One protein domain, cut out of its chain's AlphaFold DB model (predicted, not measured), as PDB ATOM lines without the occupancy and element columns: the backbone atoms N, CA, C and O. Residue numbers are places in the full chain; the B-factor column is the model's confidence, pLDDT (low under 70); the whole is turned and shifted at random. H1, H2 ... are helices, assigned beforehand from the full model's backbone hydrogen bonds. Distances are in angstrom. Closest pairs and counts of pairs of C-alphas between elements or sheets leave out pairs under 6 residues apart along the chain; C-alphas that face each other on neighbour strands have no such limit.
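This is residues 37 to 123 of the 124 residues of an uncharacterized protein of Pseudoalteromonas sp. H105 (UniProt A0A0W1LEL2). Four helices form a compact bundle: H1 has the hairpin of H2 and H3 on one side and long H4 on another, with H4's last turns reaching past the rest. The link after H3 runs back along H1. The printed part has 87 residues, H1 to H4 in order, no named strand, class all helix; the radius of gyration of the C-alphas is 12.4 A, the spans 40 by 27 by 22 A.

H1, residues 40 to 53, begins at C-alpha 40 (169.223, 144.585, 108.076). H2 is residues 56 to 65, H3 73 to 86. H4, residues 100 to 121, is 31.6 A long and ends at C-alpha 121 (167.921, 154.233, 136.797).

H1 touches H4's residues 100 to 110 alone, closest C-alphas Ser 40 and Leu 100, 5.1 A. H2 and H3 touch as a hairpin, closest C-alphas Tyr 65 and Glu 75, 6.7 A. H3 and H4 are apart. In H1 to H4 every O i to N i+4 pair is within hydrogen-bond range.

The printed part has no cut. The 13-residue link H3 to H4 is long. pLDDT is under 70 at residues 96 to 97 and 117 to 123.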
ATOM      1  N   GLU A  37     174.796 152.261 103.258       89.00
ATOM      2  CA  GLU A  37     174.084 151.883 104.465       89.00
ATOM      3  C   GLU A  37     174.271 150.389 104.751       89.00
ATOM      4  O   GLU A  37     174.273 149.555 103.840       89.00
ATOM      5  N   ILE A  38     174.431 150.049 106.027       91.06
ATOM      6  CA  ILE A  38     174.528 148.656 106.451       91.06
ATOM      7  C   ILE A  38     173.211 147.897 106.251       91.06
ATOM      8  O   ILE A  38     172.117 148.457 106.293       91.06
ATOM      9  N   SER A  39     173.306 146.583 106.059       90.56
ATOM     10  CA  SER A  39     172.130 145.739 105.837       90.56
ATOM     11  C   SER A  39     171.311 145.512 107.113       90.56
ATOM     12  O   SER A  39     171.801 145.688 108.231       90.56
ATOM     13  N   SER A  40     170.077 145.017 106.957       90.88
ATOM     14  CA  SER A  40     169.223 144.585 108.076       90.88
ATOM     15  C   SER A  40     169.957 143.644 109.038       90.88
ATOM     16  O   SER A  40     169.898 143.826 110.247       90.88
ATOM     17  N   SER A  41     170.710 142.679 108.506       89.12
ATOM     18  CA  SER A  41     171.500 141.729 109.299       89.12
ATOM     19  C   SER A  41     172.537 142.409 110.192       89.12
ATOM     20  O   SER A  41     172.713 142.034 111.347       89.12
ATOM     21  N   MET A  42     173.201 143.448 109.680       92.56
ATOM     22  CA  MET A  42     174.183 144.207 110.452       92.56
ATOM     23  C   MET A  42     173.515 145.037 111.553       92.56
ATOM     24  O   MET A  42     174.030 145.080 112.668       92.56
ATOM     25  N   TYR A  43     172.350 145.639 111.290       93.88
ATOM     26  CA  TYR A  43     171.571 146.299 112.344       93.88
ATOM     27  C   TYR A  43     171.154 145.312 113.441       93.88
ATOM     28  O   TYR A  43     171.342 145.606 114.620       93.88
ATOM     29  N   GLU A  44     170.656 144.124 113.086       92.62
ATOM     30  CA  GLU A  44     170.282 143.091 114.063       92.62
ATOM     31  C   GLU A  44     171.475 142.624 114.905       92.62
ATOM     32  O   GLU A  44     171.335 142.416 116.110       92.62
ATOM     33  N   SER A  45     172.671 142.541 114.317       92.81
ATOM     34  CA  SER A  45     173.905 142.290 115.068       92.81
ATOM     35  C   SER A  45     174.184 143.350 116.129       92.81
ATOM     36  O   SER A  45     174.593 143.012 117.242       92.81
ATOM     37  N   ILE A  46     173.964 144.628 115.810       94.62
ATOM     38  CA  ILE A  46     174.138 145.718 116.778       94.62
ATOM     39  C   ILE A  46     173.088 145.609 117.891       94.62
ATOM     40  O   ILE A  46     173.443 145.732 119.063       94.62
ATOM     41  N   ILE A  47     171.817 145.357 117.546       93.00
ATOM     42  CA  ILE A  47     170.719 145.194 118.521       93.00
ATOM     43  C   ILE A  47     171.051 144.083 119.502       93.00
ATOM     44  O   ILE A  47     171.065 144.307 120.712       93.00
ATOM     45  N   TRP A  48     171.384 142.909 118.970       92.19
ATOM     46  CA  TRP A  48     171.727 141.752 119.779       92.19
ATOM     47  C   TRP A  48     172.873 142.073 120.743       92.19
ATOM     48  O   TRP A  48     172.797 141.771 121.932       92.19
ATOM     49  N   HIS A  49     173.911 142.767 120.267       91.81
ATOM     50  CA  HIS A  49     175.037 143.150 121.112       91.81
ATOM     51  C   HIS A  49     174.636 144.128 122.234       91.81
ATOM     52  O   HIS A  49     175.066 143.965 123.378       91.81
ATOM     53  N   ILE A  50     173.784 145.118 121.937       91.31
ATOM     54  CA  ILE A  50     173.237 146.051 122.941       91.31
ATOM     55  C   ILE A  50     172.448 145.298 124.014       91.31
ATOM     56  O   ILE A  50     172.595 145.591 125.206       91.31
ATOM     57  N   ASP A  51     171.616 144.346 123.603       88.75
ATOM     58  CA  ASP A  51     170.732 143.623 124.510       88.75
ATOM     59  C   ASP A  51     171.488 142.676 125.440       88.75
ATOM     60  O   ASP A  51     171.160 142.614 126.626       88.75
ATOM     61  N   ILE A  52     172.527 142.004 124.940       89.00
ATOM     62  CA  ILE A  52     173.302 141.035 125.723       89.00
ATOM     63  C   ILE A  52     174.286 141.708 126.680       89.00
ATOM     64  O   ILE A  52     174.371 141.316 127.843       89.00
ATOM     65  N   TYR A  53     175.044 142.704 126.216       86.12
ATOM     66  CA  TYR A  53     176.186 143.215 126.985       86.12
ATOM     67  C   TYR A  53     175.897 144.500 127.752       86.12
ATOM     68  O   TYR A  53     176.668 144.856 128.640       86.12
ATOM     69  N   ASN A  54     174.807 145.207 127.428       82.50
ATOM     70  CA  ASN A  54     174.404 146.457 128.079       82.50
ATOM     71  C   ASN A  54     175.569 147.457 128.279       82.50
ATOM     72  O   ASN A  54     175.664 148.131 129.304       82.50
ATOM     73  N   ASN A  55     176.482 147.541 127.306       87.75
ATOM     74  CA  ASN A  55     177.679 148.371 127.391       87.75
ATOM     75  C   ASN A  55     177.323 149.853 127.126       87.75
ATOM     76  O   ASN A  55     176.914 150.190 126.009       87.75
ATOM     77  N   PRO A  56     177.498 150.767 128.106       87.81
ATOM     78  CA  PRO A  56     177.096 152.164 127.953       87.81
ATOM     79  C   PRO A  56     177.863 152.915 126.866       87.81
ATOM     80  O   PRO A  56     177.261 153.734 126.171       87.81
ATOM     81  N   THR A  57     179.158 152.630 126.713       90.38
ATOM     82  CA  THR A  57     180.034 153.280 125.733       90.38
ATOM     83  C   THR A  57     179.691 152.826 124.324       90.38
ATOM     84  O   THR A  57     179.520 153.664 123.441       90.38
ATOM     85  N   PHE A  58     179.516 151.514 124.128       92.75
ATOM     86  CA  PHE A  58     179.051 150.962 122.856       92.75
ATOM     87  C   PHE A  58     177.703 151.565 122.466       92.75
ATOM     88  O   PHE A  58     177.560 152.117 121.382       92.75
ATOM     89  N   TYR A  59     176.740 151.554 123.389       91.19
ATOM     90  CA  TYR A  59     175.420 152.136 123.170       91.19
ATOM     91  C   TYR A  59     175.483 153.625 122.794       91.19
ATOM     92  O   TYR A  59     174.845 154.043 121.832       91.19
ATOM     93  N   SER A  60     176.261 154.427 123.531       91.62
ATOM     94  CA  SER A  60     176.389 155.863 123.258       91.62
ATOM     95  C   SER A  60     176.965 156.108 121.868       91.62
ATOM     96  O   SER A  60     176.490 156.988 121.156       91.62
ATOM     97  N   LYS A  61     177.974 155.326 121.478       93.94
ATOM     98  CA  LYS A  61     178.623 155.454 120.174       93.94
ATOM     99  C   LYS A  61     177.688 155.045 119.040       93.94
ATOM    100  O   LYS A  61     177.581 155.760 118.052       93.94
ATOM    101  N   THR A  62     176.954 153.954 119.225       93.75
ATOM    102  CA  THR A  62     175.919 153.506 118.294       93.75
ATOM    103  C   THR A  62     174.819 154.551 118.114       93.75
ATOM    104  O   THR A  62     174.419 154.826 116.988       93.75
ATOM    105  N   SER A  63     174.346 155.159 119.206       92.75
ATOM    106  CA  SER A  63     173.318 156.200 119.132       92.75
ATOM    107  C   SER A  63     173.804 157.446 118.394       92.75
ATOM    108  O   SER A  63     173.010 158.053 117.693       92.75
ATOM    109  N   GLN A  64     175.082 157.814 118.539       93.00
ATOM    110  CA  GLN A  64     175.683 158.931 117.802       93.00
ATOM    111  C   GLN A  64     175.781 158.644 116.303       93.00
ATOM    112  O   GLN A  64     175.524 159.528 115.501       93.00
ATOM    113  N   TYR A  65     176.151 157.421 115.918       93.38
ATOM    114  CA  TYR A  65     176.234 157.060 114.500       93.38
ATOM    115  C   TYR A  65     174.870 156.977 113.830       93.38
ATOM    116  O   TYR A  65     174.762 157.276 112.655       93.38
ATOM    117  N   PHE A  66     173.818 156.633 114.568       93.25
ATOM    118  CA  PHE A  66     172.465 156.553 114.021       93.25
ATOM    119  C   PHE A  66     171.681 157.880 114.074       93.25
ATOM    120  O   PHE A  66     170.466 157.861 113.883       93.25
ATOM    121  N   ASP A  67     172.324 159.017 114.356       86.19
ATOM    122  CA  ASP A  67     171.633 160.313 114.490       86.19
ATOM    123  C   ASP A  67     170.950 160.736 113.176       86.19
ATOM    124  O   ASP A  67     169.772 161.090 113.167       86.19
ATOM    125  N   ASP A  68     171.623 160.514 112.043       85.75
ATOM    126  CA  ASP A  68     171.076 160.717 110.691       85.75
ATOM    127  C   ASP A  68     170.189 159.545 110.215       85.75
ATOM    128  O   ASP A  68     169.935 159.355 109.025       85.75
ATOM    129  N   GLU A  69     169.721 158.715 111.153       87.25
ATOM    130  CA  GLU A  69     168.923 157.508 110.925       87.25
ATOM    131  C   GLU A  69     169.590 156.473 110.006       87.25
ATOM    132  O   GLU A  69     168.902 155.645 109.406       87.25
ATOM    133  N   LEU A  70     170.915 156.493 109.878       91.00
ATOM    134  CA  LEU A  70     171.682 155.609 109.008       91.00
ATOM    135  C   LEU A  70     173.028 155.307 109.654       91.00
ATOM    136  O   LEU A  70     173.673 156.210 110.161       91.00
ATOM    137  N   ILE A  71     173.461 154.049 109.597       91.06
ATOM    138  CA  ILE A  71     174.840 153.661 109.902       91.06
ATOM    139  C   ILE A  71     175.487 153.185 108.606       91.06
ATOM    140  O   ILE A  71     174.945 152.323 107.906       91.06
ATOM    141  N   ASN A  72     176.652 153.732 108.283       91.00
ATOM    142  CA  ASN A  72     177.439 153.277 107.141       91.00
ATOM    143  C   ASN A  72     178.407 152.145 107.526       91.00
ATOM    144  O   ASN A  72     178.637 151.823 108.695       91.00
ATOM    145  N   THR A  73     178.998 151.512 106.515       88.94
ATOM    146  CA  THR A  73     179.934 150.394 106.702       88.94
ATOM    147  C   THR A  73     181.169 150.754 107.536       88.94
ATOM    148  O   THR A  73     181.653 149.903 108.287       88.94
ATOM    149  N   VAL A  74     181.664 151.995 107.465       90.12
ATOM    150  CA  VAL A  74     182.832 152.459 108.238       90.12
ATOM    151  C   VAL A  74     182.487 152.577 109.721       90.12
ATOM    152  O   VAL A  74     183.216 152.073 110.577       90.12
ATOM    153  N   GLU A  75     181.353 153.189 110.043       93.81
ATOM    154  CA  GLU A  75     180.836 153.290 111.411       93.81
ATOM    155  C   GLU A  75     180.567 151.909 112.006       93.81
ATOM    156  O   GLU A  75     180.956 151.630 113.141       93.81
ATOM    157  N   TYR A  76     179.988 151.002 111.222       92.56
ATOM    158  CA  TYR A  76     179.765 149.625 111.646       92.56
ATOM    159  C   TYR A  76     181.067 148.882 111.962       92.56
ATOM    160  O   TYR A  76     181.154 148.188 112.977       92.56
ATOM    161  N   GLN A  77     182.116 149.054 111.153       90.88
ATOM    162  CA  GLN A  77     183.439 148.497 111.458       90.88
ATOM    163  C   GLN A  77     184.011 149.072 112.759       90.88
ATOM    164  O   GLN A  77     184.567 148.336 113.576       90.88
ATOM    165  N   GLN A  78     183.845 150.375 112.994       93.50
ATOM    166  CA  GLN A  78     184.272 151.001 114.245       93.50
ATOM    167  C   GLN A  78     183.510 150.438 115.451       93.50
ATOM    168  O   GLN A  78     184.120 150.203 116.495       93.50
ATOM    169  N   LEU A  79     182.211 150.155 115.302       93.81
ATOM    170  CA  LEU A  79     181.420 149.475 116.328       93.81
ATOM    171  C   LEU A  79     181.922 148.050 116.585       93.81
ATOM    172  O   LEU A  79     182.106 147.686 117.744       93.81
ATOM    173  N   GLN A  80     182.244 147.266 115.554       92.62
ATOM    174  CA  GLN A  80     182.823 145.925 115.741       92.62
ATOM    175  C   GLN A  80     184.152 145.957 116.509       92.62
ATOM    176  O   GLN A  80     184.378 145.143 117.412       92.62
ATOM    177  N   ILE A  81     185.027 146.911 116.177       90.88
ATOM    178  CA  ILE A  81     186.299 147.108 116.882       90.88
ATOM    179  C   ILE A  81     186.034 147.487 118.342       90.88
ATOM    180  O   ILE A  81     186.698 146.975 119.244       90.88
ATOM    181  N   LEU A  82     185.067 148.374 118.589       92.56
ATOM    182  CA  LEU A  82     184.699 148.806 119.935       92.56
ATOM    183  C   LEU A  82     184.147 147.647 120.777       92.56
ATOM    184  O   LEU A  82     184.610 147.443 121.899       92.56
ATOM    185  N   ALA A  83     183.222 146.862 120.221       89.56
ATOM    186  CA  ALA A  83     182.650 145.673 120.850       89.56
ATOM    187  C   ALA A  83     183.737 144.671 121.259       89.56
ATOM    188  O   ALA A  83     183.805 144.264 122.422       89.56
ATOM    189  N   SER A  84     184.652 144.370 120.330       87.62
ATOM    190  CA  SER A  84     185.773 143.448 120.551       87.62
ATOM    191  C   SER A  84     186.736 143.927 121.641       87.62
ATOM    192  O   SER A  84     187.320 143.110 122.342       87.62
ATOM    193  N   LYS A  85     186.908 145.246 121.800       88.56
ATOM    194  CA  LYS A  85     187.783 145.831 122.830       88.56
ATOM    195  C   LYS A  85     187.155 145.869 124.219       88.56
ATOM    196  O   LYS A  85     187.883 145.836 125.203       88.56
ATOM    197  N   GLN A  86     185.836 146.028 124.305       85.06
ATOM    198  CA  GLN A  86     185.158 146.316 125.575       85.06
ATOM    199  C   GLN A  86     184.349 145.145 126.131       85.06
ATOM    200  O   GLN A  86     183.973 145.162 127.299       85.06
ATOM    201  N   SER A  87     184.040 144.157 125.300       82.31
ATOM    202  CA  SER A  87     183.165 143.044 125.659       82.31
ATOM    203  C   SER A  87     183.551 141.807 124.853       82.31
ATOM    204  O   SER A  87     184.566 141.180 125.141       82.31
ATOM    205  N   THR A  88     182.777 141.469 123.827       81.19
ATOM    206  CA  THR A  88     183.046 140.371 122.901       81.19
ATOM    207  C   THR A  88     182.885 140.848 121.458       81.19
ATOM    208  O   THR A  88     182.219 141.859 121.209       81.19
ATOM    209  N   PRO A  89     183.477 140.136 120.483       85.31
ATOM    210  CA  PRO A  89     183.213 140.397 119.076       85.31
ATOM    211  C   PRO A  89     181.714 140.338 118.764       85.31
ATOM    212  O   PRO A  89     180.991 139.483 119.281       85.31
ATOM    213  N   MET A  90     181.243 141.251 117.913       86.38
ATOM    214  CA  MET A  90     179.854 141.227 117.456       86.38
ATOM    215  C   MET A  90     179.576 139.963 116.646       86.38
ATOM    216  O   MET A  90     180.338 139.614 115.750       86.38
ATOM    217  N   VAL A  91     178.448 139.315 116.932       84.69
ATOM    218  CA  VAL A  91     177.981 138.150 116.178       84.69
ATOM    219  C   VAL A  91     177.151 138.623 114.990       84.69
ATOM    220  O   VAL A  91     176.221 139.416 115.155       84.69
ATOM    221  N   TYR A  92     177.458 138.129 113.790       82.69
ATOM    222  CA  TYR A  92     176.641 138.396 112.610       82.69
ATOM    223  C   TYR A  92     175.296 137.656 112.685       82.69
ATOM    224  O   TYR A  92     175.263 136.430 112.788       82.69
ATOM    225  N   ILE A  93     174.182 138.388 112.614       83.25
ATOM    226  CA  ILE A  93     172.829 137.828 112.659       83.25
ATOM    227  C   ILE A  93     172.250 137.848 111.250       83.25
ATOM    228  O   ILE A  93     171.862 138.892 110.740       83.25
ATOM    229  N   ASN A  94     172.188 136.685 110.603       83.38
ATOM    230  CA  ASN A  94     171.643 136.593 109.254       83.38
ATOM    231  C   ASN A  94     170.107 136.656 109.267       83.38
ATOM    232  O   ASN A  94     169.453 135.743 109.771       83.38
ATOM    233  N   VAL A  95     169.533 137.692 108.655       80.31
ATOM    234  CA  VAL A  95     168.092 137.799 108.390       80.31
ATOM    235  C   VAL A  95     167.851 137.820 106.887       80.31
ATOM    236  O   VAL A  95     168.199 138.773 106.199       80.31
ATOM    237  N   SER A  96     167.229 136.758 106.374       68.38
ATOM    238  CA  SER A  96     167.060 136.537 104.933       68.38
ATOM    239  C   SER A  96     166.003 137.430 104.277       68.38
ATOM    240  O   SER A  96     166.140 137.737 103.100       68.38
ATOM    241  N   ASN A  97     164.980 137.872 105.018       66.62
ATOM    242  CA  ASN A  97     163.790 138.529 104.450       66.62
ATOM    243  C   ASN A  97     163.336 139.781 105.222       66.62
ATOM    244  O   ASN A  97     162.176 140.183 105.124       66.62
ATOM    245  N   LYS A  98     164.198 140.380 106.053       74.12
ATOM    246  CA  LYS A  98     163.792 141.524 106.877       74.12
ATOM    247  C   LYS A  98     163.971 142.827 106.104       74.12
ATOM    248  O   LYS A  98     165.093 143.198 105.760       74.12
ATOM    249  N   ASP A  99     162.859 143.520 105.874       86.62
ATOM    250  CA  ASP A  99     162.842 144.851 105.274       86.62
ATOM    251  C   ASP A  99     163.738 145.825 106.068       86.62
ATOM    252  O   ASP A  99     163.726 145.844 107.308       86.62
ATOM    253  N   LEU A 100     164.556 146.603 105.353       86.69
ATOM    254  CA  LEU A 100     165.542 147.495 105.967       86.69
ATOM    255  C   LEU A 100     164.865 148.606 106.772       86.69
ATOM    256  O   LEU A 100     165.280 148.888 107.896       86.69
ATOM    257  N   LEU A 101     163.780 149.186 106.255       88.19
ATOM    258  CA  LEU A 101     163.033 150.229 106.950       88.19
ATOM    259  C   LEU A 101     162.426 149.686 108.250       88.19
ATOM    260  O   LEU A 101     162.554 150.316 109.300       88.19
ATOM    261  N   GLN A 102     161.833 148.489 108.218       88.69
ATOM    262  CA  GLN A 102     161.311 147.843 109.429       88.69
ATOM    263  C   GLN A 102     162.408 147.558 110.458       88.69
ATOM    264  O   GLN A 102     162.214 147.781 111.657       88.69
ATOM    265  N   THR A 103     163.581 147.117 110.002       89.50
ATOM    266  CA  THR A 103     164.744 146.900 110.872       89.50
ATOM    267  C   THR A 103     165.196 148.202 111.532       89.50
ATOM    268  O   THR A 103     165.368 148.240 112.748       89.50
ATOM    269  N   LYS A 104     165.281 149.302 110.780       91.50
ATOM    270  CA  LYS A 104     165.639 150.630 111.305       91.50
ATOM    271  C   LYS A 104     164.622 151.163 112.313       91.50
ATOM    272  O   LYS A 104     164.997 151.743 113.332       91.50
ATOM    273  N   LEU A 105     163.327 150.944 112.072       90.81
ATOM    274  CA  LEU A 105     162.275 151.310 113.025       90.81
ATOM    275  C   LEU A 105     162.409 150.530 114.336       90.81
ATOM    276  O   LEU A 105     162.245 151.102 115.415       90.81
ATOM    277  N   HIS A 106     162.718 149.235 114.256       92.38
ATOM    278  CA  HIS A 106     162.997 148.424 115.436       92.38
ATOM    279  C   HIS A 106     164.258 148.909 116.162       92.38
ATOM    280  O   HIS A 106     164.205 149.158 117.366       92.38
ATOM    281  N   PHE A 107     165.338 149.152 115.421       93.19
ATOM    282  CA  PHE A 107     166.595 149.682 115.935       93.19
ATOM    283  C   PHE A 107     166.398 150.980 116.726       93.19
ATOM    284  O   PHE A 107     166.811 151.088 117.881       93.19
ATOM    285  N   ARG A 108     165.652 151.939 116.163       93.62
ATOM    286  CA  ARG A 108     165.307 153.195 116.844       93.62
ATOM    287  C   ARG A 108     164.563 152.961 118.155       93.62
ATOM    288  O   ARG A 108     164.833 153.646 119.139       93.62
ATOM    289  N   LYS A 109     163.610 152.024 118.178       91.12
ATOM    290  CA  LYS A 109     162.860 151.690 119.400       91.12
ATOM    291  C   LYS A 109     163.789 151.132 120.474       91.12
ATOM    292  O   LYS A 109     163.692 151.572 121.614       91.12
ATOM    293  N   VAL A 110     164.702 150.231 120.110       90.12
ATOM    294  CA  VAL A 110     165.709 149.680 121.031       90.12
ATOM    295  C   VAL A 110     166.560 150.802 121.620       90.12
ATOM    296  O   VAL A 110     166.718 150.875 122.842       90.12
ATOM    297  N   LEU A 111     167.039 151.726 120.780       90.31
ATOM    298  CA  LEU A 111     167.809 152.871 121.253       90.31
ATOM    299  C   LEU A 111     166.998 153.736 122.226       90.31
ATOM    300  O   LEU A 111     167.485 154.011 123.318       90.31
ATOM    301  N   LYS A 112     165.749 154.089 121.905       87.81
ATOM    302  CA  LYS A 112     164.892 154.897 122.794       87.81
ATOM    303  C   LYS A 112     164.608 154.219 124.135       87.81
ATOM    304  O   LYS A 112     164.850 154.817 125.175       87.81
ATOM    305  N   ILE A 113     164.191 152.951 124.126       83.25
ATOM    306  CA  ILE A 113     163.870 152.202 125.354       83.25
ATOM    307  C   ILE A 113     165.075 152.163 126.300       83.25
ATOM    308  O   ILE A 113     164.931 152.333 127.513       83.25
ATOM    309  N   LYS A 114     166.281 151.957 125.764       77.25
ATOM    310  CA  LYS A 114     167.509 151.933 126.569       77.25
ATOM    311  C   LYS A 114     167.897 153.320 127.095       77.25
ATOM    312  O   LYS A 114     168.435 153.391 128.200       77.25
ATOM    313  N   ALA A 115     167.617 154.398 126.357       73.94
ATOM    314  CA  ALA A 115     167.803 155.764 126.854       73.94
ATOM    315  C   ALA A 115     166.874 156.027 128.044       73.94
ATOM    316  O   ALA A 115     167.337 156.423 129.112       73.94
ATOM    317  N   ASP A 116     165.591 155.697 127.889       70.56
ATOM    318  CA  ASP A 116     164.580 155.881 128.929       70.56
ATOM    319  C   ASP A 116     164.917 155.050 130.174       70.56
ATOM    320  O   ASP A 116     164.902 155.554 131.295       70.56
ATOM    321  N   THR A 117     165.340 153.794 129.990       66.12
ATOM    322  CA  THR A 117     165.755 152.912 131.096       66.12
ATOM    323  C   THR A 117     166.930 153.495 131.892       66.12
ATOM    324  O   THR A 117     166.963 153.372 133.117       66.12
ATOM    325  N   LYS A 118     167.889 154.159 131.230       59.88
ATOM    326  CA  LYS A 118     169.002 154.843 131.911       59.88
ATOM    327  C   LYS A 118     168.533 156.063 132.700       59.88
ATOM    328  O   LYS A 118     168.993 156.245 133.825       59.88
ATOM    329  N   LEU A 119     167.617 156.859 132.146       57.56
ATOM    330  CA  LEU A 119     167.042 158.017 132.839       57.56
ATOM    331  C   LEU A 119     166.301 157.589 134.112       57.56
ATOM    332  O   LEU A 119     166.493 158.195 135.162       57.56
ATOM    333  N   PHE A 120     165.533 156.497 134.057       53.31
ATOM    334  CA  PHE A 120     164.846 155.962 135.237       53.31
ATOM    335  C   PHE A 120     165.800 155.366 136.284       53.31
ATOM    336  O   PHE A 120     165.526 155.460 137.478       53.31
ATOM    337  N   ALA A 121     166.923 154.772 135.870       57.81
ATOM    338  CA  ALA A 121     167.921 154.233 136.797       57.81
ATOM    339  C   ALA A 121     168.727 155.319 137.535       57.81
ATOM    340  O   ALA A 121     169.224 155.060 138.622       57.81
ATOM    341  N   GLN A 122     168.853 156.521 136.961       55.22
ATOM    342  CA  GLN A 122     169.568 157.656 137.563       55.22
ATOM    343  C   GLN A 122     168.708 158.498 138.521       55.22
ATOM    344  O   GLN A 122     169.237 159.373 139.200       55.22
ATOM    345  N   GLN A 123     167.394 158.260 138.568       50.72
ATOM    346  CA  GLN A 123     166.441 158.973 139.431       50.72
ATOM    347  C   GLN A 123     166.097 158.217 140.731       50.72
ATOM    348  O   GLN A 123     165.224 158.657 141.477       50.72
TER     349      GLN A 123